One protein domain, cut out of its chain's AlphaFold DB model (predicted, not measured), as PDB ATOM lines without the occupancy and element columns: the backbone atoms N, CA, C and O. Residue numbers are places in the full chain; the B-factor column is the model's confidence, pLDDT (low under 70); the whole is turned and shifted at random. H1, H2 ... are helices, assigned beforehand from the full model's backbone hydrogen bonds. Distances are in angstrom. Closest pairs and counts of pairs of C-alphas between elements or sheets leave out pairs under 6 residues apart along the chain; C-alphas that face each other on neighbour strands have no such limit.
ATOM      1  N   THR A  50     -16.657  12.591  17.451       78.44
ATOM      2  CA  THR A  50     -16.173  13.588  18.410       78.44
ATOM      3  C   THR A  50     -15.508  14.757  17.685       78.44
ATOM      4  O   THR A  50     -14.767  14.563  16.723       78.44
ATOM      5  N   ALA A  51     -15.689  15.984  18.188       79.94
ATOM      6  CA  ALA A  51     -15.036  17.186  17.649       79.94
ATOM      7  C   ALA A  51     -13.507  17.025  17.509       79.94
ATOM      8  O   ALA A  51     -12.912  17.505  16.548       79.94
ATOM      9  N   ARG A  52     -12.879  16.277  18.424       77.50
ATOM     10  CA  ARG A  52     -11.442  15.962  18.404       77.50
ATOM     11  C   ARG A  52     -11.017  15.205  17.147       77.50
ATOM     12  O   ARG A  52      -9.993  15.545  16.571       77.50
ATOM     13  N   PHE A  53     -11.806  14.238  16.678       80.81
ATOM     14  CA  PHE A  53     -11.492  13.509  15.447       80.81
ATOM     15  C   PHE A  53     -11.411  14.465  14.251       80.81
ATOM     16  O   PHE A  53     -10.450  14.426  13.485       80.81
ATOM     17  N   TYR A  54     -12.368  15.389  14.139       82.31
ATOM     18  CA  TYR A  54     -12.365  16.392  13.076       82.31
ATOM     19  C   TYR A  54     -11.214  17.395  13.206       82.31
ATOM     20  O   TYR A  54     -10.632  17.768  12.192       82.31
ATOM     21  N   VAL A  55     -10.833  17.792  14.426       83.56
ATOM     22  CA  VAL A  55      -9.653  18.645  14.657       83.56
ATOM     23  C   VAL A  55      -8.362  17.921  14.265       83.56
ATOM     24  O   VAL A  55      -7.514  18.513  13.602       83.56
ATOM     25  N   ALA A  56      -8.223  16.637  14.607       77.56
ATOM     26  CA  ALA A  56      -7.076  15.829  14.205       77.56
ATOM     27  C   ALA A  56      -7.002  15.686  12.674       77.56
ATOM     28  O   ALA A  56      -5.963  15.958  12.071       77.56
ATOM     29  N   LEU A  57      -8.120  15.345  12.026       81.50
ATOM     30  CA  LEU A  57      -8.199  15.232  10.569       81.50
ATOM     31  C   LEU A  57      -7.873  16.563   9.875       81.50
ATOM     32  O   LEU A  57      -7.098  16.587   8.917       81.50
ATOM     33  N   ALA A  58      -8.418  17.673  10.379       82.88
ATOM     34  CA  ALA A  58      -8.130  19.008   9.868       82.88
ATOM     35  C   ALA A  58      -6.651  19.379  10.051       82.88
ATOM     36  O   ALA A  58      -6.048  19.914   9.125       82.88
ATOM     37  N   GLY A  59      -6.046  19.053  11.198       79.69
ATOM     38  CA  GLY A  59      -4.624  19.288  11.461       79.69
ATOM     39  C   GLY A  59      -3.712  18.548  10.479       79.69
ATOM     40  O   GLY A  59      -2.807  19.159   9.909       79.69
ATOM     41  N   VAL A  60      -3.996  17.270  10.200       76.38
ATOM     42  CA  VAL A  60      -3.259  16.480   9.194       76.38
ATOM     43  C   VAL A  60      -3.436  17.067   7.794       76.38
ATOM     44  O   VAL A  60      -2.451  17.272   7.084       76.38
ATOM     45  N   ALA A  61      -4.675  17.379   7.399       80.19
ATOM     46  CA  ALA A  61      -4.961  17.961   6.090       80.19
ATOM     47  C   ALA A  61      -4.245  19.308   5.897       80.19
ATOM     48  O   ALA A  61      -3.625  19.533   4.859       80.19
ATOM     49  N   LEU A  62      -4.268  20.178   6.912       81.12
ATOM     50  CA  LEU A  62      -3.559  21.457   6.901       81.12
ATOM     51  C   LEU A  62      -2.043  21.270   6.808       81.12
ATOM     52  O   LEU A  62      -1.401  21.971   6.030       81.12
ATOM     53  N   GLY A  63      -1.474  20.309   7.543       74.25
ATOM     54  CA  GLY A  63      -0.051  19.980   7.464       74.25
ATOM     55  C   GLY A  63       0.374  19.560   6.053       74.25
ATOM     56  O   GLY A  63       1.337  20.100   5.510       74.25
ATOM     57  N   LEU A  64      -0.382  18.661   5.417       78.38
ATOM     58  CA  LEU A  64      -0.109  18.206   4.047       78.38
ATOM     59  C   LEU A  64      -0.282  19.324   3.011       78.38
ATOM     60  O   LEU A  64       0.565  19.489   2.131       78.38
ATOM     61  N   LEU A  65      -1.347  20.123   3.127       81.94
ATOM     62  CA  LEU A  65      -1.582  21.267   2.244       81.94
ATOM     63  C   LEU A  65      -0.480  22.322   2.377       81.94
ATOM     64  O   LEU A  65      -0.052  22.873   1.366       81.94
ATOM     65  N   ALA A  66       0.025  22.568   3.589       78.12
ATOM     66  CA  ALA A  66       1.134  23.491   3.816       78.12
ATOM     67  C   ALA A  66       2.426  23.017   3.129       78.12
ATOM     68  O   ALA A  66       3.124  23.833   2.528       78.12
ATOM     69  N   ILE A  67       2.718  21.708   3.154       76.75
ATOM     70  CA  ILE A  67       3.870  21.119   2.449       76.75
ATOM     71  C   ILE A  67       3.729  21.294   0.936       76.75
ATOM     72  O   ILE A  67       4.644  21.804   0.288       76.75
ATOM     73  N   LEU A  68       2.582  20.898   0.371       82.00
ATOM     74  CA  LEU A  68       2.317  21.016  -1.067       82.00
ATOM     75  C   LEU A  68       2.399  22.470  -1.531       82.00
ATOM     76  O   LEU A  68       3.025  22.766  -2.548       82.00
ATOM     77  N   TRP A  69       1.816  23.383  -0.756       85.00
ATOM     78  CA  TRP A  69       1.882  24.810  -1.027       85.00
ATOM     79  C   TRP A  69       3.320  25.335  -0.980       85.00
ATOM     80  O   TRP A  69       3.738  26.031  -1.904       85.00
ATOM     81  N   ALA A  70       4.105  24.973   0.039       79.69
ATOM     82  CA  ALA A  70       5.502  25.392   0.147       79.69
ATOM     83  C   ALA A  70       6.335  24.887  -1.040       79.69
ATOM     84  O   ALA A  70       7.099  25.654  -1.625       79.69
ATOM     85  N   MET A  71       6.139  23.627  -1.442       79.44
ATOM     86  CA  MET A  71       6.814  23.043  -2.601       79.44
ATOM     87  C   MET A  71       6.445  23.778  -3.893       79.44
ATOM     88  O   MET A  71       7.331  24.164  -4.653       79.44
ATOM     89  N   TRP A  72       5.153  24.046  -4.110       85.06
ATOM     90  CA  TRP A  72       4.685  24.805  -5.269       85.06
ATOM     91  C   TRP A  72       5.273  26.225  -5.312       85.06
ATOM     92  O   TRP A  72       5.753  26.658  -6.357       85.06
ATOM     93  N   ARG A  73       5.325  26.934  -4.174       83.94
ATOM     94  CA  ARG A  73       5.924  28.281  -4.093       83.94
ATOM     95  C   ARG A  73       7.425  28.287  -4.378       83.94
ATOM     96  O   ARG A  73       7.912  29.230  -4.992       83.94
ATOM     97  N   VAL A  74       8.160  27.263  -3.944       80.12
ATOM     98  CA  VAL A  74       9.594  27.136  -4.249       80.12
ATOM     99  C   VAL A  74       9.810  26.952  -5.749       80.12
ATOM    100  O   VAL A  74      10.656  27.635  -6.319       80.12
ATOM    101  N   VAL A  75       9.021  26.088  -6.396       81.00
ATOM    102  CA  VAL A  75       9.087  25.885  -7.853       81.00
ATOM    103  C   VAL A  75       8.762  27.176  -8.605       81.00
ATOM    104  O   VAL A  75       9.505  27.549  -9.505       81.00
ATOM    105  N   ASP A  76       7.711  27.892  -8.205       80.75
ATOM    106  CA  ASP A  76       7.313  29.169  -8.813       80.75
ATOM    107  C   ASP A  76       8.443  30.214  -8.758       80.75
ATOM    108  O   ASP A  76       8.724  30.902  -9.737       80.75
ATOM    109  N   VAL A  77       9.165  30.292  -7.638       80.56
ATOM    110  CA  VAL A  77      10.260  31.259  -7.463       80.56
ATOM    111  C   VAL A  77      11.545  30.835  -8.169       80.56
ATOM    112  O   VAL A  77      12.229  31.691  -8.723       80.56
ATOM    113  N   LEU A  78      11.873  29.542  -8.160       76.69
ATOM    114  CA  LEU A  78      13.051  29.011  -8.852       76.69
ATOM    115  C   LEU A  78      12.846  28.884 -10.361       76.69
ATOM    116  O   LEU A  78      13.823  28.694 -11.083       76.69
ATOM    117  N   SER A  79      11.604  28.982 -10.840       78.19
ATOM    118  CA  SER A  79      11.333  28.993 -12.269       78.19
ATOM    119  C   SER A  79      11.973  30.242 -12.900       78.19
ATOM    120  O   SER A  79      11.678  31.377 -12.491       78.19
ATOM    121  N   PRO A  80      12.911  30.055 -13.850       71.06
ATOM    122  CA  PRO A  80      13.587  31.171 -14.482       71.06
ATOM    123  C   PRO A  80      12.558  31.961 -15.283       71.06
ATOM    124  O   PRO A  80      11.917  31.438 -16.193       71.06
ATOM    125  N   ARG A  81      12.389  33.230 -14.916       79.12
ATOM    126  CA  ARG A  81      11.566  34.169 -15.670       79.12
ATOM    127  C   ARG A  81      12.481  34.857 -16.669       79.12
ATOM    128  O   ARG A  81      13.410  35.543 -16.255       79.12
ATOM    129  N   GLN A  82      12.239  34.635 -17.954       84.00
ATOM    130  CA  GLN A  82      12.901  35.405 -19.000       84.00
ATOM    131  C   GLN A  82      12.307  36.811 -19.000       84.00
ATOM    132  O   GLN A  82      11.087  36.958 -18.940       84.00
ATOM    133  N   TRP A  83      13.180  37.811 -18.993       88.69
ATOM    134  CA  TRP A  83      12.803  39.213 -19.065       88.69
ATOM    135  C   TRP A  83      12.909  39.674 -20.507       88.69
ATOM    136  O   TRP A  83      13.970  39.538 -21.117       88.69
ATOM    137  N   ALA A  84      11.814  40.206 -21.038       91.38
ATOM    138  CA  ALA A  84      11.833  40.953 -22.281       91.38
ATOM    139  C   ALA A  84      11.957  42.453 -21.980       91.38
ATOM    140  O   ALA A  84      11.620  42.923 -20.888       91.38
ATOM    141  N   PHE A  85      12.434  43.228 -22.950       92.12
ATOM    142  CA  PHE A  85      12.584  44.669 -22.758       92.12
ATOM    143  C   PHE A  85      11.219  45.364 -22.615       92.12
ATOM    144  O   PHE A  85      11.075  46.326 -21.860       92.12
ATOM    145  N   GLU A  86      10.176  44.804 -23.232       91.19
ATOM    146  CA  GLU A  86       8.787  45.224 -23.064       91.19
ATOM    147  C   GLU A  86       8.298  45.060 -21.617       91.19
ATOM    148  O   GLU A  86       7.562  45.918 -21.123       91.19
ATOM    149  N   ASP A  87       8.728  44.005 -20.912       92.56
ATOM    150  CA  ASP A  87       8.391  43.804 -19.497       92.56
ATOM    151  C   ASP A  87       9.011  44.908 -18.632       92.56
ATOM    152  O   ASP A  87       8.356  45.452 -17.739       92.56
ATOM    153  N   LEU A  88      10.262  45.286 -18.925       92.94
ATOM    154  CA  LEU A  88      10.959  46.368 -18.231       92.94
ATOM    155  C   LEU A  88      10.257  47.716 -18.440       92.94
ATOM    156  O   LEU A  88      10.071  48.468 -17.479       92.94
ATOM    157  N   VAL A  89       9.827  48.012 -19.668       93.31
ATOM    158  CA  VAL A  89       9.064  49.228 -19.990       93.31
ATOM    159  C   VAL A  89       7.708  49.227 -19.284       93.31
ATOM    160  O   VAL A  89       7.340  50.228 -18.663       93.31
ATOM    161  N   ALA A  90       6.986  48.106 -19.311       90.94
ATOM    162  CA  ALA A  90       5.705  47.971 -18.624       90.94
ATOM    163  C   ALA A  90       5.850  48.176 -17.109       90.94
ATOM    164  O   ALA A  90       5.040  48.866 -16.485       90.94
ATOM    165  N   GLU A  91       6.904  47.622 -16.508       91.06
ATOM    166  CA  GLU A  91       7.145  47.755 -15.077       91.06
ATOM    167  C   GLU A  91       7.610  49.165 -14.693       91.06
ATOM    168  O   GLU A  91       7.194  49.702 -13.661       91.06
ATOM    169  N   TRP A  92       8.416  49.809 -15.541       91.56
ATOM    170  CA  TRP A  92       8.765  51.220 -15.402       91.56
ATOM    171  C   TRP A  92       7.520  52.105 -15.409       91.56
ATOM    172  O   TRP A  92       7.373  52.949 -14.522       91.56
ATOM    173  N   ASP A  93       6.610  51.929 -16.364       90.06
ATOM    174  CA  ASP A  93       5.377  52.716 -16.459       90.06
ATOM    175  C   ASP A  93       4.475  52.498 -15.242       90.06
ATOM    176  O   ASP A  93       4.061  53.469 -14.599       90.06
ATOM    177  N   ALA A  94       4.273  51.240 -14.843       87.25
ATOM    178  CA  ALA A  94       3.502  50.888 -13.654       87.25
ATOM    179  C   ALA A  94       4.074  51.513 -12.367       87.25
ATOM    180  O   ALA A  94       3.323  51.886 -11.466       87.25
ATOM    181  N   ALA A  95       5.399  51.668 -12.273       87.31
ATOM    182  CA  ALA A  95       6.053  52.319 -11.138       87.31
ATOM    183  C   ALA A  95       5.828  53.843 -11.080       87.31
ATOM    184  O   ALA A  95       5.941  54.432 -10.003       87.31
ATOM    185  N   GLY A  96       5.537  54.487 -12.214       81.44
ATOM    186  CA  GLY A  96       5.302  55.931 -12.298       81.44
ATOM    187  C   GLY A  96       3.861  56.358 -12.084       81.44
ATOM    188  O   GLY A  96       3.607  57.542 -11.842       81.44
ATOM    189  N   ASP A  97       2.925  55.418 -12.183       78.25
ATOM    190  CA  ASP A  97       1.505  55.722 -12.191       78.25
ATOM    191  C   ASP A  97       0.993  56.049 -10.777       78.25
ATOM    192  O   ASP A  97       0.607  55.187  -9.984       78.25
ATOM    193  N   ARG A  98       1.007  57.342 -10.424       62.09
ATOM    194  CA  ARG A  98       0.570  57.842  -9.102       62.09
ATOM    195  C   ARG A  98      -0.933  57.654  -8.858       62.09
ATOM    196  O   ARG A  98      -1.379  57.818  -7.720       62.09
ATOM    197  N   ALA A  99      -1.702  57.364  -9.911       58.38
ATOM    198  CA  ALA A  99      -3.136  57.096  -9.853       58.38
ATOM    199  C   ALA A  99      -3.458  55.626  -9.532       58.38
ATOM    200  O   ALA A  99      -4.613  55.316  -9.227       58.38
ATOM    201  N   ALA A 100      -2.461  54.729  -9.545       58.53
ATOM    202  CA  ALA A 100      -2.656  53.339  -9.164       58.53
ATOM    203  C   ALA A 100      -3.223  53.258  -7.730       58.53
ATOM    204  O   ALA A 100      -2.719  53.936  -6.823       58.53
ATOM    205  N   PRO A 101      -4.283  52.461  -7.487       55.84
ATOM    206  CA  PRO A 101      -4.929  52.406  -6.183       55.84
ATOM    207  C   PRO A 101      -3.893  52.082  -5.101       55.84
ATOM    208  O   PRO A 101      -3.170  51.089  -5.204       55.84
ATOM    209  N   ARG A 102      -3.844  52.919  -4.052       52.69
ATOM    210  CA  ARG A 102      -2.880  52.896  -2.925       52.69
ATOM    211  C   ARG A 102      -2.890  51.607  -2.070       52.69
ATOM    212  O   ARG A 102      -2.448  51.622  -0.928       52.69
ATOM    213  N   GLY A 103      -3.400  50.490  -2.586       46.06
ATOM    214  CA  GLY A 103      -3.619  49.236  -1.864       46.06
ATOM    215  C   GLY A 103      -2.589  48.128  -2.097       46.06
ATOM    216  O   GLY A 103      -2.671  47.106  -1.424       46.06
ATOM    217  N   ARG A 104      -1.620  48.271  -3.013       52.75
ATOM    218  CA  ARG A 104      -0.535  47.281  -3.157       52.75
ATOM    219  C   ARG A 104       0.821  47.975  -3.241       52.75
ATOM    220  O   ARG A 104       1.191  48.416  -4.326       52.75
ATOM    221  N   PRO A 105       1.590  48.035  -2.144       52.28
ATOM    222  CA  PRO A 105       2.903  48.681  -2.108       52.28
ATOM    223  C   PRO A 105       3.985  47.951  -2.928       52.28
ATOM    224  O   PRO A 105       5.168  48.170  -2.693       52.28
ATOM    225  N   ASP A 106       3.629  47.086  -3.889       59.56
ATOM    226  CA  ASP A 106       4.564  46.092  -4.416       59.56
ATOM    227  C   ASP A 106       4.354  45.595  -5.859       59.56
ATOM    228  O   ASP A 106       4.756  44.478  -6.190       59.56
ATOM    229  N   GLN A 107       3.702  46.400  -6.707       69.81
ATOM    230  CA  GLN A 107       3.312  45.982  -8.065       69.81
ATOM    231  C   GLN A 107       4.424  46.087  -9.124       69.81
ATOM    232  O   GLN A 107       4.299  45.445 -10.155       69.81
ATOM    233  N   ALA A 108       5.496  46.842  -8.867       85.94
ATOM    234  CA  ALA A 108       6.564  47.087  -9.846       85.94
ATOM    235  C   ALA A 108       7.936  47.303  -9.166       85.94
ATOM    236  O   ALA A 108       8.435  48.433  -9.101       85.94
ATOM    237  N   PRO A 109       8.510  46.283  -8.497       89.06
ATOM    238  CA  PRO A 109       9.804  46.406  -7.823       89.06
ATOM    239  C   PRO A 109      10.950  46.821  -8.760       89.06
ATOM    240  O   PRO A 109      11.742  47.678  -8.371       89.06
ATOM    241  N   VAL A 110      11.010  46.286  -9.981       91.69
ATOM    242  CA  VAL A 110      12.078  46.563 -10.950       91.69
ATOM    243  C   VAL A 110      11.964  47.985 -11.490       91.69
ATOM    244  O   VAL A 110      12.914  48.759 -11.407       91.69
ATOM    245  N   GLY A 111      10.772  48.385 -11.934       91.44
ATOM    246  CA  GLY A 111      10.528  49.734 -12.447       91.44
ATOM    247  C   GLY A 111      10.820  50.827 -11.416       91.44
ATOM    248  O   GLY A 111      11.399  51.862 -11.742       91.44
ATOM    249  N   ARG A 112      10.489  50.591 -10.138       90.12
ATOM    250  CA  ARG A 112      10.831  51.523  -9.049       90.12
ATOM    251  C   ARG A 112      12.327  51.599  -8.787       90.12
ATOM    252  O   ARG A 112      12.813  52.681  -8.477       90.12
ATOM    253  N   TYR A 113      13.037  50.476  -8.885       91.75
ATOM    254  CA  TYR A 113      14.485  50.467  -8.712       91.75
ATOM    255  C   TYR A 113      15.160  51.348  -9.760       91.75
ATOM    256  O   TYR A 113      15.916  52.242  -9.386       91.75
ATOM    257  N   PHE A 114      14.840  51.149 -11.040       93.00
ATOM    258  CA  PHE A 114      15.446  51.932 -12.115       93.00
ATOM    259  C   PHE A 114      15.052  53.410 -12.050       93.00
ATOM    260  O   PHE A 114      15.907  54.265 -12.247       93.00
ATOM    261  N   ARG A 115      13.806  53.742 -11.676       89.19
ATOM    262  CA  ARG A 115      13.400  55.145 -11.450       89.19
ATOM    263  C   ARG A 115      14.169  55.820 -10.315       89.19
ATOM    264  O   ARG A 115      14.337  57.030 -10.327       89.19
ATOM    265  N   ALA A 116      14.597  55.059  -9.311       90.12
ATOM    266  CA  ALA A 116      15.428  55.581  -8.230       90.12
ATOM    267  C   ALA A 116      16.922  55.647  -8.602       90.12
ATOM    268  O   ALA A 116      17.684  56.314  -7.907       90.12
ATOM    269  N   HIS A 117      17.339  54.966  -9.674       91.75
ATOM    270  CA  HIS A 117      18.733  54.839 -10.099       91.75
ATOM    271  C   HIS A 117      18.866  55.069 -11.612       91.75
ATOM    272  O   HIS A 117      19.316  54.194 -12.350       91.75
ATOM    273  N   GLU A 118      18.506  56.269 -12.072       84.50
ATOM    274  CA  GLU A 118      18.506  56.638 -13.499       84.50
ATOM    275  C   GLU A 118      19.889  56.506 -14.170       84.50
ATOM    276  O   GLU A 118      19.975  56.341 -15.382       84.50
ATOM    277  N   LEU A 119      20.976  56.484 -13.388       88.44
ATOM    278  CA  LEU A 119      22.344  56.234 -13.863       88.44
ATOM    279  C   LEU A 119      22.493  54.919 -14.650       88.44
ATOM    280  O   LEU A 119      23.313  54.862 -15.561       88.44
ATOM    281  N   PHE A 120      21.705  53.887 -14.330       88.50
ATOM    282  CA  PHE A 120      21.736  52.616 -15.064       88.50
ATOM    283  C   PHE A 120      21.190  52.735 -16.487       88.50
ATOM    284  O   PHE A 120      21.486  51.892 -17.319       88.50
ATOM    285  N   LEU A 121      20.417  53.780 -16.791       91.44
ATOM    286  CA  LEU A 121      19.835  53.968 -18.115       91.44
ATOM    287  C   LEU A 121      20.832  54.536 -19.128       91.44
ATOM    288  O   LEU A 121      20.398  54.929 -20.195       91.44
ATOM    289  N   GLY A 122      22.128  54.658 -18.822       88.94
ATOM    290  CA  GLY A 122      23.126  55.115 -19.800       88.94
ATOM    291  C   GLY A 122      22.906  56.548 -20.306       88.94
ATOM    292  O   GLY A 122      23.307  56.881 -21.417       88.94
ATOM    293  N   GLY A 123      22.241  57.395 -19.512       90.31
ATOM    294  CA  GLY A 123      21.892  58.772 -19.885       90.31
ATOM    295  C   GLY A 123      20.552  58.926 -20.611       90.31
ATOM    296  O   GLY A 123      20.185  60.046 -20.962       90.31
ATOM    297  N   PHE A 124      19.802  57.840 -20.813       92.94
ATOM    298  CA  PHE A 124      18.445  57.891 -21.349       92.94
ATOM    299  C   PHE A 124      17.423  58.261 -20.265       92.94
ATOM    300  O   PHE A 124      17.549  57.867 -19.108       92.94
ATOM    301  N   GLU A 125      16.367  58.980 -20.653       90.88
ATOM    302  CA  GLU A 125      15.308  59.417 -19.727       90.88
ATOM    303  C   GLU A 125      14.401  58.268 -19.257       90.88
ATOM    304  O   GLU A 125      13.763  58.350 -18.206       90.88
ATOM    305  N   SER A 126      14.284  57.200 -20.051       93.62
ATOM    306  CA  SER A 126      13.471  56.029 -19.714       93.62
ATOM    307  C   SER A 126      13.865  54.803 -20.544       93.62
ATOM    308  O   SER A 126      14.399  54.961 -21.645       93.62
ATOM    309  N   PRO A 127      13.513  53.584 -20.096       94.31
ATOM    310  CA  PRO A 127      13.651  52.378 -20.909       94.31
ATOM    311  C   PRO A 127      12.917  52.475 -22.255       94.31
ATOM    312  O   PRO A 127      13.414  51.979 -23.256       94.31
ATOM    313  N   ARG A 128      11.781  53.187 -22.331       94.25
ATOM    314  CA  ARG A 128      11.068  53.390 -23.605       94.25
ATOM    315  C   ARG A 128      11.926  54.131 -24.634       94.25
ATOM    316  O   ARG A 128      11.923  53.748 -25.795       94.25
ATOM    317  N   ALA A 129      12.702  55.130 -24.214       93.94
ATOM    318  CA  ALA A 129      13.601  55.847 -25.121       93.94
ATOM    319  C   ALA A 129      14.715  54.938 -25.679       93.94
ATOM    320  O   ALA A 129      15.122  55.092 -26.828       93.94
ATOM    321  N   ILE A 130      15.180  53.970 -24.880       94.25
ATOM    322  CA  ILE A 130      16.148  52.951 -25.313       94.25
ATOM    323  C   ILE A 130      15.493  52.012 -26.335       94.25
ATOM    324  O   ILE A 130      16.074  51.761 -27.388       94.25
ATOM    325  N   GLN A 131      14.264  51.553 -26.065       93.69
ATOM    326  CA  GLN A 131      13.499  50.697 -26.978       93.69
ATOM    327  C   GLN A 131      13.252  51.382 -28.330       93.69
ATOM    328  O   GLN A 131      13.494  50.790 -29.377       93.69
ATOM    329  N   GLU A 132      12.821  52.644 -28.318       94.00
ATOM    330  CA  GLU A 132      12.589  53.419 -29.540       94.00
ATOM    331  C   GLU A 132      13.881  53.608 -30.344       94.00
ATOM    332  O   GLU A 132      13.864  53.487 -31.569       94.00
ATOM    333  N   LEU A 133      15.015  53.865 -29.675       93.25
ATOM    334  CA  LEU A 133      16.310  53.955 -30.347       93.25
ATOM    335  C   LEU A 133      16.725  52.611 -30.957       93.25
ATOM    336  O   LEU A 133      17.237  52.598 -32.077       93.25
ATOM    337  N   TRP A 134      16.514  51.506 -30.245       91.38
ATOM    338  CA  TRP A 134      16.795  50.154 -30.726       91.38
ATOM    339  C   TRP A 134      16.005  49.826 -31.996       91.38
ATOM    340  O   TRP A 134      16.592  49.414 -32.994       91.38
ATOM    341  N   GLU A 135      14.697  50.094 -32.003       92.56
ATOM    342  CA  GLU A 135      13.805  49.792 -33.131       92.56
ATOM    343  C   GLU A 135      14.201  50.502 -34.437       92.56
ATOM    344  O   GLU A 135      13.937  49.990 -35.527       92.56
ATOM    345  N   VAL A 136      14.848  51.667 -34.344       93.62
ATOM    346  CA  VAL A 136      15.259  52.470 -35.509       93.62
ATOM    347  C   VAL A 136      16.761  52.400 -35.814       93.62
ATOM    348  O   VAL A 136      17.209  53.028 -36.778       93.62
ATOM    349  N   SER A 137      17.555  51.675 -35.016       91.62
ATOM    350  CA  SER A 137      19.015  51.612 -35.167       91.62
ATOM    351  C   SER A 137      19.454  50.403 -35.997       91.62
ATOM    352  O   SER A 137      19.225  49.267 -35.586       91.62
ATOM    353  N   PRO A 138      20.115  50.608 -37.153       92.31
ATOM    354  CA  PRO A 138      20.637  49.497 -37.934       92.31
ATOM    355  C   PRO A 138      21.924  48.920 -37.301       92.31
ATOM    356  O   PRO A 138      22.645  49.659 -36.623       92.31
ATOM    357  N   PRO A 139      22.254  47.632 -37.540       90.62
ATOM    358  CA  PRO A 139      23.378  46.952 -36.880       90.62
ATOM    359  C   PRO A 139      24.768  47.530 -37.185       90.62
ATOM    360  O   PRO A 139      25.720  47.283 -36.458       90.62
ATOM    361  N   ASP A 140      24.914  48.269 -38.283       91.75
ATOM    362  CA  ASP A 140      26.162  48.902 -38.721       91.75
ATOM    363  C   ASP A 140      26.356  50.315 -38.146       91.75
ATOM    364  O   ASP A 140      27.375  50.968 -38.392       91.75
ATOM    365  N   ARG A 141      25.381  50.811 -37.376       91.69
ATOM    366  CA  ARG A 141      25.453  52.118 -36.731       91.69
ATOM    367  C   ARG A 141      26.580  52.137 -35.693       91.69
ATOM    368  O   ARG A 141      26.686  51.260 -34.843       91.69
ATOM    369  N   ALA A 142      27.373  53.207 -35.691       89.62
ATOM    370  CA  ALA A 142      28.333  53.450 -34.617       89.62
ATOM    371  C   ALA A 142      27.622  53.520 -33.247       89.62
ATOM    372  O   ALA A 142      26.657  54.274 -33.093       89.62
ATOM    373  N   GLY A 143      28.112  52.747 -32.272       89.00
ATOM    374  CA  GLY A 143      27.519  52.625 -30.934       89.00
ATOM    375  C   GLY A 143      26.353  51.632 -30.834       89.00
ATOM    376  O   GLY A 143      25.670  51.615 -29.818       89.00
ATOM    377  N   PHE A 144      26.095  50.827 -31.874       92.06
ATOM    378  CA  PHE A 144      25.097  49.754 -31.808       92.06
ATOM    379  C   PHE A 144      25.478  48.680 -30.779       92.06
ATOM    380  O   PHE A 144      24.632  48.293 -29.983       92.06
ATOM    381  N   ASP A 145      26.749  48.268 -30.738       93.88
ATOM    382  CA  ASP A 145      27.232  47.288 -29.753       93.88
ATOM    383  C   ASP A 145      27.077  47.810 -28.313       93.88
ATOM    384  O   ASP A 145      26.563  47.099 -27.457       93.88
ATOM    385  N   ASP A 146      27.391  49.089 -28.065       93.50
ATOM    386  CA  ASP A 146      27.188  49.719 -26.749       93.50
ATOM    387  C   ASP A 146      25.700  49.735 -26.337       93.50
ATOM    388  O   ASP A 146      25.367  49.623 -25.156       93.50
ATOM    389  N   LEU A 147      24.788  49.889 -27.307       93.75
ATOM    390  CA  LEU A 147      23.342  49.838 -27.076       93.75
ATOM    391  C   LEU A 147      22.880  48.415 -26.730       93.75
ATOM    392  O   LEU A 147      22.052  48.260 -25.833       93.75
ATOM    393  N   VAL A 148      23.420  47.396 -27.407       94.25
ATOM    394  CA  VAL A 148      23.167  45.980 -27.091       94.25
ATOM    395  C   VAL A 148      23.656  45.660 -25.681       94.25
ATOM    396  O   VAL A 148      22.876  45.153 -24.876       94.25
ATOM    397  N   ASP A 149      24.893  46.036 -25.352       95.06
ATOM    398  CA  ASP A 149      25.489  45.802 -24.034       95.06
ATOM    399  C   ASP A 149      24.681  46.484 -22.918       95.06
ATOM    400  O   ASP A 149      24.441  45.891 -21.864       95.06
ATOM    401  N   LEU A 150      24.199  47.713 -23.153       95.06
ATOM    402  CA  LEU A 150      23.316  48.414 -22.220       95.06
ATOM    403  C   LEU A 150      21.993  47.664 -22.015       95.06
ATOM    404  O   LEU A 150      21.526  47.539 -20.884       95.06
ATOM    405  N   MET A 151      21.362  47.193 -23.093       95.06
ATOM    406  CA  MET A 151      20.104  46.451 -22.994       95.06
ATOM    407  C   MET A 151      20.287  45.134 -22.235       95.06
ATOM    408  O   MET A 151      19.468  44.827 -21.367       95.06
ATOM    409  N   ASP A 152      21.366  44.401 -22.503       94.06
ATOM    410  CA  ASP A 152      21.681  43.153 -21.810       94.06
ATOM    411  C   ASP A 152      21.962  43.386 -20.314       94.06
ATOM    412  O   ASP A 152      21.395  42.676 -19.478       94.06
ATOM    413  N   ASP A 153      22.735  44.418 -19.946       94.31
ATOM    414  CA  ASP A 153      22.982  44.772 -18.536       94.31
ATOM    415  C   ASP A 153      21.682  45.165 -17.815       94.31
ATOM    416  O   ASP A 153      21.417  44.723 -16.692       94.31
ATOM    417  N   LEU A 154      20.806  45.930 -18.477       94.75
ATOM    418  CA  LEU A 154      19.500  46.298 -17.928       94.75
ATOM    419  C   LEU A 154      18.613  45.072 -17.680       94.75
ATOM    420  O   LEU A 154      17.964  44.996 -16.631       94.75
ATOM    421  N   LEU A 155      18.574  44.121 -18.616       94.44
ATOM    422  CA  LEU A 155      17.775  42.900 -18.490       94.44
ATOM    423  C   LEU A 155      18.333  41.955 -17.419       94.44
ATOM    424  O   LEU A 155      17.558  41.436 -16.609       94.44
ATOM    425  N   ASP A 156      19.654  41.776 -17.345       92.69
ATOM    426  CA  ASP A 156      20.293  40.968 -16.297       92.69
ATOM    427  C   ASP A 156      20.057  41.579 -14.907       92.69
ATOM    428  O   ASP A 156      19.679  40.901 -13.936       92.69
ATOM    429  N   LYS A 157      20.158  42.910 -14.817       92.75
ATOM    430  CA  LYS A 157      19.876  43.644 -13.588       92.75
ATOM    431  C   LYS A 157      18.405  43.543 -13.189       92.75
ATOM    432  O   LYS A 157      18.115  43.299 -12.012       92.75
ATOM    433  N   ALA A 158      17.482  43.684 -14.141       92.44
ATOM    434  CA  ALA A 158      16.046  43.516 -13.928       92.44
ATOM    435  C   ALA A 158      15.717  42.119 -13.384       92.44
ATOM    436  O   ALA A 158      15.043  41.998 -12.354       92.44
ATOM    437  N   ALA A 159      16.267  41.076 -14.012       90.56
ATOM    438  CA  ALA A 159      16.103  39.694 -13.580       90.56
ATOM    439  C   ALA A 159      16.624  39.475 -12.152       90.56
ATOM    440  O   ALA A 159      15.951  38.843 -11.331       90.56
ATOM    441  N   THR A 160      17.782  40.053 -11.821       89.81
ATOM    442  CA  THR A 160      18.374  39.973 -10.480       89.81
ATOM    443  C   THR A 160      17.486  40.629  -9.420       89.81
ATOM    444  O   THR A 160      17.234  40.033  -8.367       89.81
ATOM    445  N   ILE A 161      16.978  41.836  -9.681       89.88
ATOM    446  CA  ILE A 161      16.112  42.568  -8.743       89.88
ATOM    447  C   ILE A 161      14.801  41.813  -8.523       89.88
ATOM    448  O   ILE A 161      14.373  41.631  -7.378       89.88
ATOM    449  N   ASP A 162      14.174  41.338  -9.599       88.88
ATOM    450  CA  ASP A 162      12.943  40.559  -9.518       88.88
ATOM    451  C   ASP A 162      13.141  39.266  -8.720       88.88
ATOM    452  O   ASP A 162      12.338  38.949  -7.837       88.88
ATOM    453  N   LEU A 163      14.245  38.553  -8.957       86.81
ATOM    454  CA  LEU A 163      14.587  37.341  -8.219       86.81
ATOM    455  C   LEU A 163      14.769  37.628  -6.723       86.81
ATOM    456  O   LEU A 163      14.168  36.946  -5.887       86.81
ATOM    457  N   GLN A 164      15.543  38.658  -6.365       87.00
ATOM    458  CA  GLN A 164      15.736  39.069  -4.969       87.00
ATOM    459  C   GLN A 164      14.404  39.404  -4.291       87.00
ATOM    460  O   GLN A 164      14.149  39.008  -3.146       87.00
ATOM    461  N   HIS A 165      13.521  40.097  -5.008       87.38
ATOM    462  CA  HIS A 165      12.227  40.500  -4.484       87.38
ATOM    463  C   HIS A 165      11.267  39.312  -4.320       87.38
ATOM    464  O   HIS A 165      10.594  39.189  -3.289       87.38
ATOM    465  N   ARG A 166      11.256  38.376  -5.279       85.75
ATOM    466  CA  ARG A 166      10.545  37.091  -5.172       85.75
ATOM    467  C   ARG A 166      11.058  36.262  -3.996       85.75
ATOM    468  O   ARG A 166      10.236  35.772  -3.224       85.75
ATOM    469  N   PHE A 167      12.372  36.186  -3.774       84.69
ATOM    470  CA  PHE A 167      12.958  35.496  -2.616       84.69
ATOM    471  C   PHE A 167      12.568  36.131  -1.280       84.69
ATOM    472  O   PHE A 167      12.224  35.416  -0.335       84.69
ATOM    473  N   ARG A 168      12.579  37.465  -1.177       84.06
ATOM    474  CA  ARG A 168      12.152  38.159   0.047       84.06
ATOM    475  C   ARG A 168      10.685  37.859   0.366       84.06
ATOM    476  O   ARG A 168      10.366  37.538   1.513       84.06
ATOM    477  N   ARG A 169       9.804  37.907  -0.641       83.50
ATOM    478  CA  ARG A 169       8.387  37.534  -0.487       83.50
ATOM    479  C   ARG A 169       8.224  36.057  -0.130       83.50
ATOM    480  O   ARG A 169       7.456  35.743   0.777       83.50
ATOM    481  N   LEU A 170       8.989  35.171  -0.768       84.06
ATOM    482  CA  LEU A 170       8.994  33.738  -0.477       84.06
ATOM    483  C   LEU A 170       9.388  33.457   0.972       84.06
ATOM    484  O   LEU A 170       8.721  32.677   1.638       84.06
ATOM    485  N   ARG A 171      10.429  34.116   1.491       83.62
ATOM    486  CA  ARG A 171      10.875  33.932   2.879       83.62
ATOM    487  C   ARG A 171       9.766  34.255   3.880       83.62
ATOM    488  O   ARG A 171       9.545  33.485   4.810       83.62
ATOM    489  N   LEU A 172       9.060  35.370   3.682       80.50
ATOM    490  CA  LEU A 172       7.930  35.759   4.534       80.50
ATOM    491  C   LEU A 172       6.763  34.771   4.416       80.50
ATOM    492  O   LEU A 172       6.175  34.375   5.419       80.50
ATOM    493  N   GLN A 173       6.461  34.335   3.195       80.81
ATOM    494  CA  GLN A 173       5.423  33.348   2.911       80.81
ATOM    495  C   GLN A 173       5.720  31.988   3.552       80.81
ATOM    496  O   GLN A 173       4.846  31.429   4.209       80.81
ATOM    497  N   ILE A 174       6.947  31.479   3.420       80.50
ATOM    498  CA  ILE A 174       7.383  30.236   4.065       80.50
ATOM    499  C   ILE A 174       7.291  30.376   5.585       80.50
ATOM    500  O   ILE A 174       6.753  29.482   6.224       80.50
ATOM    501  N   ALA A 175       7.744  31.491   6.171       77.75
ATOM    502  CA  ALA A 175       7.645  31.705   7.618       77.75
ATOM    503  C   ALA A 175       6.188  31.641   8.113       77.75
ATOM    504  O   ALA A 175       5.892  30.948   9.085       77.75
ATOM    505  N   MET A 176       5.261  32.295   7.408       82.94
ATOM    506  CA  MET A 176       3.827  32.218   7.704       82.94
ATOM    507  C   MET A 176       3.268  30.799   7.508       82.94
ATOM    508  O   MET A 176       2.494  30.324   8.337       82.94
ATOM    509  N   GLY A 177       3.682  30.100   6.446       79.31
ATOM    510  CA  GLY A 177       3.297  28.711   6.182       79.31
ATOM    511  C   GLY A 177       3.783  27.742   7.263       79.31
ATOM    512  O   GLY A 177       3.030  26.866   7.677       79.31
ATOM    513  N   VAL A 178       4.998  27.937   7.784       79.38
ATOM    514  CA  VAL A 178       5.545  27.167   8.912       79.38
ATOM    515  C   VAL A 178       4.737  27.416  10.185       79.38
ATOM    516  O   VAL A 178       4.415  26.457  10.879       79.38
ATOM    517  N   LEU A 179       4.357  28.665  10.475       79.69
ATOM    518  CA  LEU A 179       3.502  28.983  11.627       79.69
ATOM    519  C   LEU A 179       2.119  28.324  11.517       79.69
ATOM    520  O   LEU A 179       1.632  27.758  12.492       79.69
ATOM    521  N   LEU A 180       1.510  28.345  10.328       81.38
ATOM    522  CA  LEU A 180       0.246  27.652  10.057       81.38
ATOM    523  C   LEU A 180       0.384  26.132  10.208       81.38
ATOM    524  O   LEU A 180      -0.455  25.501  10.848       81.38
ATOM    525  N   GLY A 181       1.460  25.550   9.672       76.06
ATOM    526  CA  GLY A 181       1.775  24.132   9.839       76.06
ATOM    527  C   GLY A 181       1.952  23.758  11.310       76.06
ATOM    528  O   GLY A 181       1.348  22.795  11.772       76.06
ATOM    529  N   ALA A 182       2.700  24.559  12.073       77.56
ATOM    530  CA  ALA A 182       2.887  24.373  13.510       77.56
ATOM    531  C   ALA A 182       1.561  24.459  14.281       77.56
ATOM    532  O   ALA A 182       1.303  23.618  15.137       77.56
ATOM    533  N   ALA A 183       0.685  25.413  13.948       78.31
ATOM    534  CA  ALA A 183      -0.649  25.505  14.540       78.31
ATOM    535  C   ALA A 183      -1.504  24.260  14.236       78.31
ATOM    536  O   ALA A 183      -2.170  23.740  15.129       78.31
ATOM    537  N   GLY A 184      -1.442  23.740  13.003       76.25
ATOM    538  CA  GLY A 184      -2.102  22.488  12.621       76.25
ATOM    539  C   GLY A 184      -1.573  21.277  13.393       76.25
ATOM    540  O   GLY A 184      -2.363  20.474  13.887       76.25
ATOM    541  N   ILE A 185      -0.251  21.181  13.566       75.38
ATOM    542  CA  ILE A 185       0.411  20.126  14.349       75.38
ATOM    543  C   ILE A 185       0.011  20.205  15.824       75.38
ATOM    544  O   ILE A 185      -0.310  19.182  16.418       75.38
ATOM    545  N   LEU A 186      -0.010  21.401  16.413       75.31
ATOM    546  CA  LEU A 186      -0.437  21.603  17.800       75.31
ATOM    547  C   LEU A 186      -1.917  21.249  17.988       75.31
ATOM    548  O   LEU A 186      -2.264  20.583  18.960       75.31
ATOM    549  N   GLY A 187      -2.777  21.632  17.040       71.62
ATOM    550  CA  GLY A 187      -4.188  21.246  17.034       71.62
ATOM    551  C   GLY A 187      -4.373  19.731  16.930       71.62
ATOM    552  O   GLY A 187      -5.158  19.157  17.685       71.62
ATOM    553  N   PHE A 188      -3.607  19.071  16.055       78.25
ATOM    554  CA  PHE A 188      -3.575  17.613  15.956       78.25
ATOM    555  C   PHE A 188      -3.096  16.968  17.259       78.25
ATOM    556  O   PHE A 188      -3.783  16.095  17.772       78.25
ATOM    557  N   ALA A 189      -1.964  17.407  17.815       73.62
ATOM    558  CA  ALA A 189      -1.392  16.854  19.040       73.62
ATOM    559  C   ALA A 189      -2.355  16.997  20.224       73.62
ATOM    560  O   ALA A 189      -2.575  16.034  20.954       73.62
ATOM    561  N   TRP A 190      -2.991  18.163  20.368       80.69
ATOM    562  CA  TRP A 190      -4.052  18.365  21.348       80.69
ATOM    563  C   TRP A 190      -5.214  17.401  21.109       80.69
ATOM    564  O   TRP A 190      -5.665  16.736  22.031       80.69
ATOM    565  N   ALA A 191      -5.710  17.283  19.879       74.38
ATOM    566  CA  ALA A 191      -6.860  16.436  19.583       74.38
ATOM    567  C   ALA A 191      -6.576  14.942  19.795       74.38
ATOM    568  O   ALA A 191      -7.413  14.255  20.386       74.38
ATOM    569  N   ALA A 192      -5.413  14.485  19.332       71.38
ATOM    570  CA  ALA A 192      -4.945  13.106  19.374       71.38
ATOM    571  C   ALA A 192      -4.503  12.663  20.773       71.38
ATOM    572  O   ALA A 192      -4.571  11.474  21.062       71.38
ATOM    573  N   ASN A 193      -4.108  13.606  21.634       71.06
ATOM    574  CA  ASN A 193      -3.843  13.360  23.043       71.06
ATOM    575  C   ASN A 193      -4.873  14.106  23.906       71.06
ATOM    576  O   ASN A 193      -4.583  15.197  24.413       71.06
TER     577      ASN A 193
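AT A GLANCE: This is residues 50 to 193 of the 283 residues of an uncharacterized protein of metagenome (UniProt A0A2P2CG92). The model is a long rod, a stalk with a small head: helix H6 makes nearly its whole length, and H1 runs back side by side with the later part of H6, the two forming a two-helix stalk. Short helices H2, H3, H4 and H5 make the head at the other end, where H2, H3 and H4 pack on H6 and H5 packs on H2; residues 97 to 105 stick out from it as a loop. The 144 printed residues hold six named helices, H1 to H6 in chain order, and no named strand, an all-helix domain. It is extended, with a radius of gyration of the C-alphas of 22.8 A and spans of 79 by 32 by 20 A.

HOW THE PARTS SIT: Begin with H1, residues 51 to 78, and look across to H6, residues 144 to 192, the hub, which touches four helices. These two touch at a shallow tilt of 12 degrees, opposite ways, with C-alphas 59 and 184 closest at 4.2 A. Next comes H2, residues 85 to 96, whose residues 85 to 88 alone touch H6; C-alphas 85 and 155 are closest at 6.9 A. H3, residues 109 to 116, touches H2, with C-alphas 92 and 111 closest at 3.7 A, at a tilt of 69.5 degrees, only just steep. H3 also touches residues 158 to 165 of H6 alone, at a steep tilt of 48 degrees, with C-alphas 110 and 158 closest at 5.8 A. H4, residues 118 to 121, only just touches H6, with 3 pairs of C-alphas within 8 A; C-alphas 120 and 154 are closest at 7.3 A. H5, residues 127 to 136, touches H2, with C-alphas 89 and 127 closest at 5.6 A, but is close to H6 without clearly touching it, C-alphas 134 and 147 being closest at 7.5 A. H1 is apart from H2, H3, H4 and H5. In H1, H2, H3, H5 and H6 every O i to N i+4 pair is within hydrogen-bond range; H4 is too short for such a pair.

IN THESE COORDINATES: Find C-alpha 51 at (-15.036, 17.186, 17.649); from there H1 runs 40.4 A to C-alpha 78. H2 covers 17.0 A, H3 10.8 A, H4 5.5 A and H5 14.7 A. Find C-alpha 144 at (25.097, 49.754, -31.808); from there H6 runs 69.8 A to C-alpha 192 at (-4.945, 13.106, 19.374).

THE WHOLE: The two C-alphas farthest apart, those of Thr 50 and Ala 142, are 79.9 A apart, while the first and last printed C-alphas are 13.2 A apart. The printed part has no cut. The link from H2 to H3, 12 residues, is long. Residues 98 to 107 have pLDDT under 70; the mean of the printed part is 83.8.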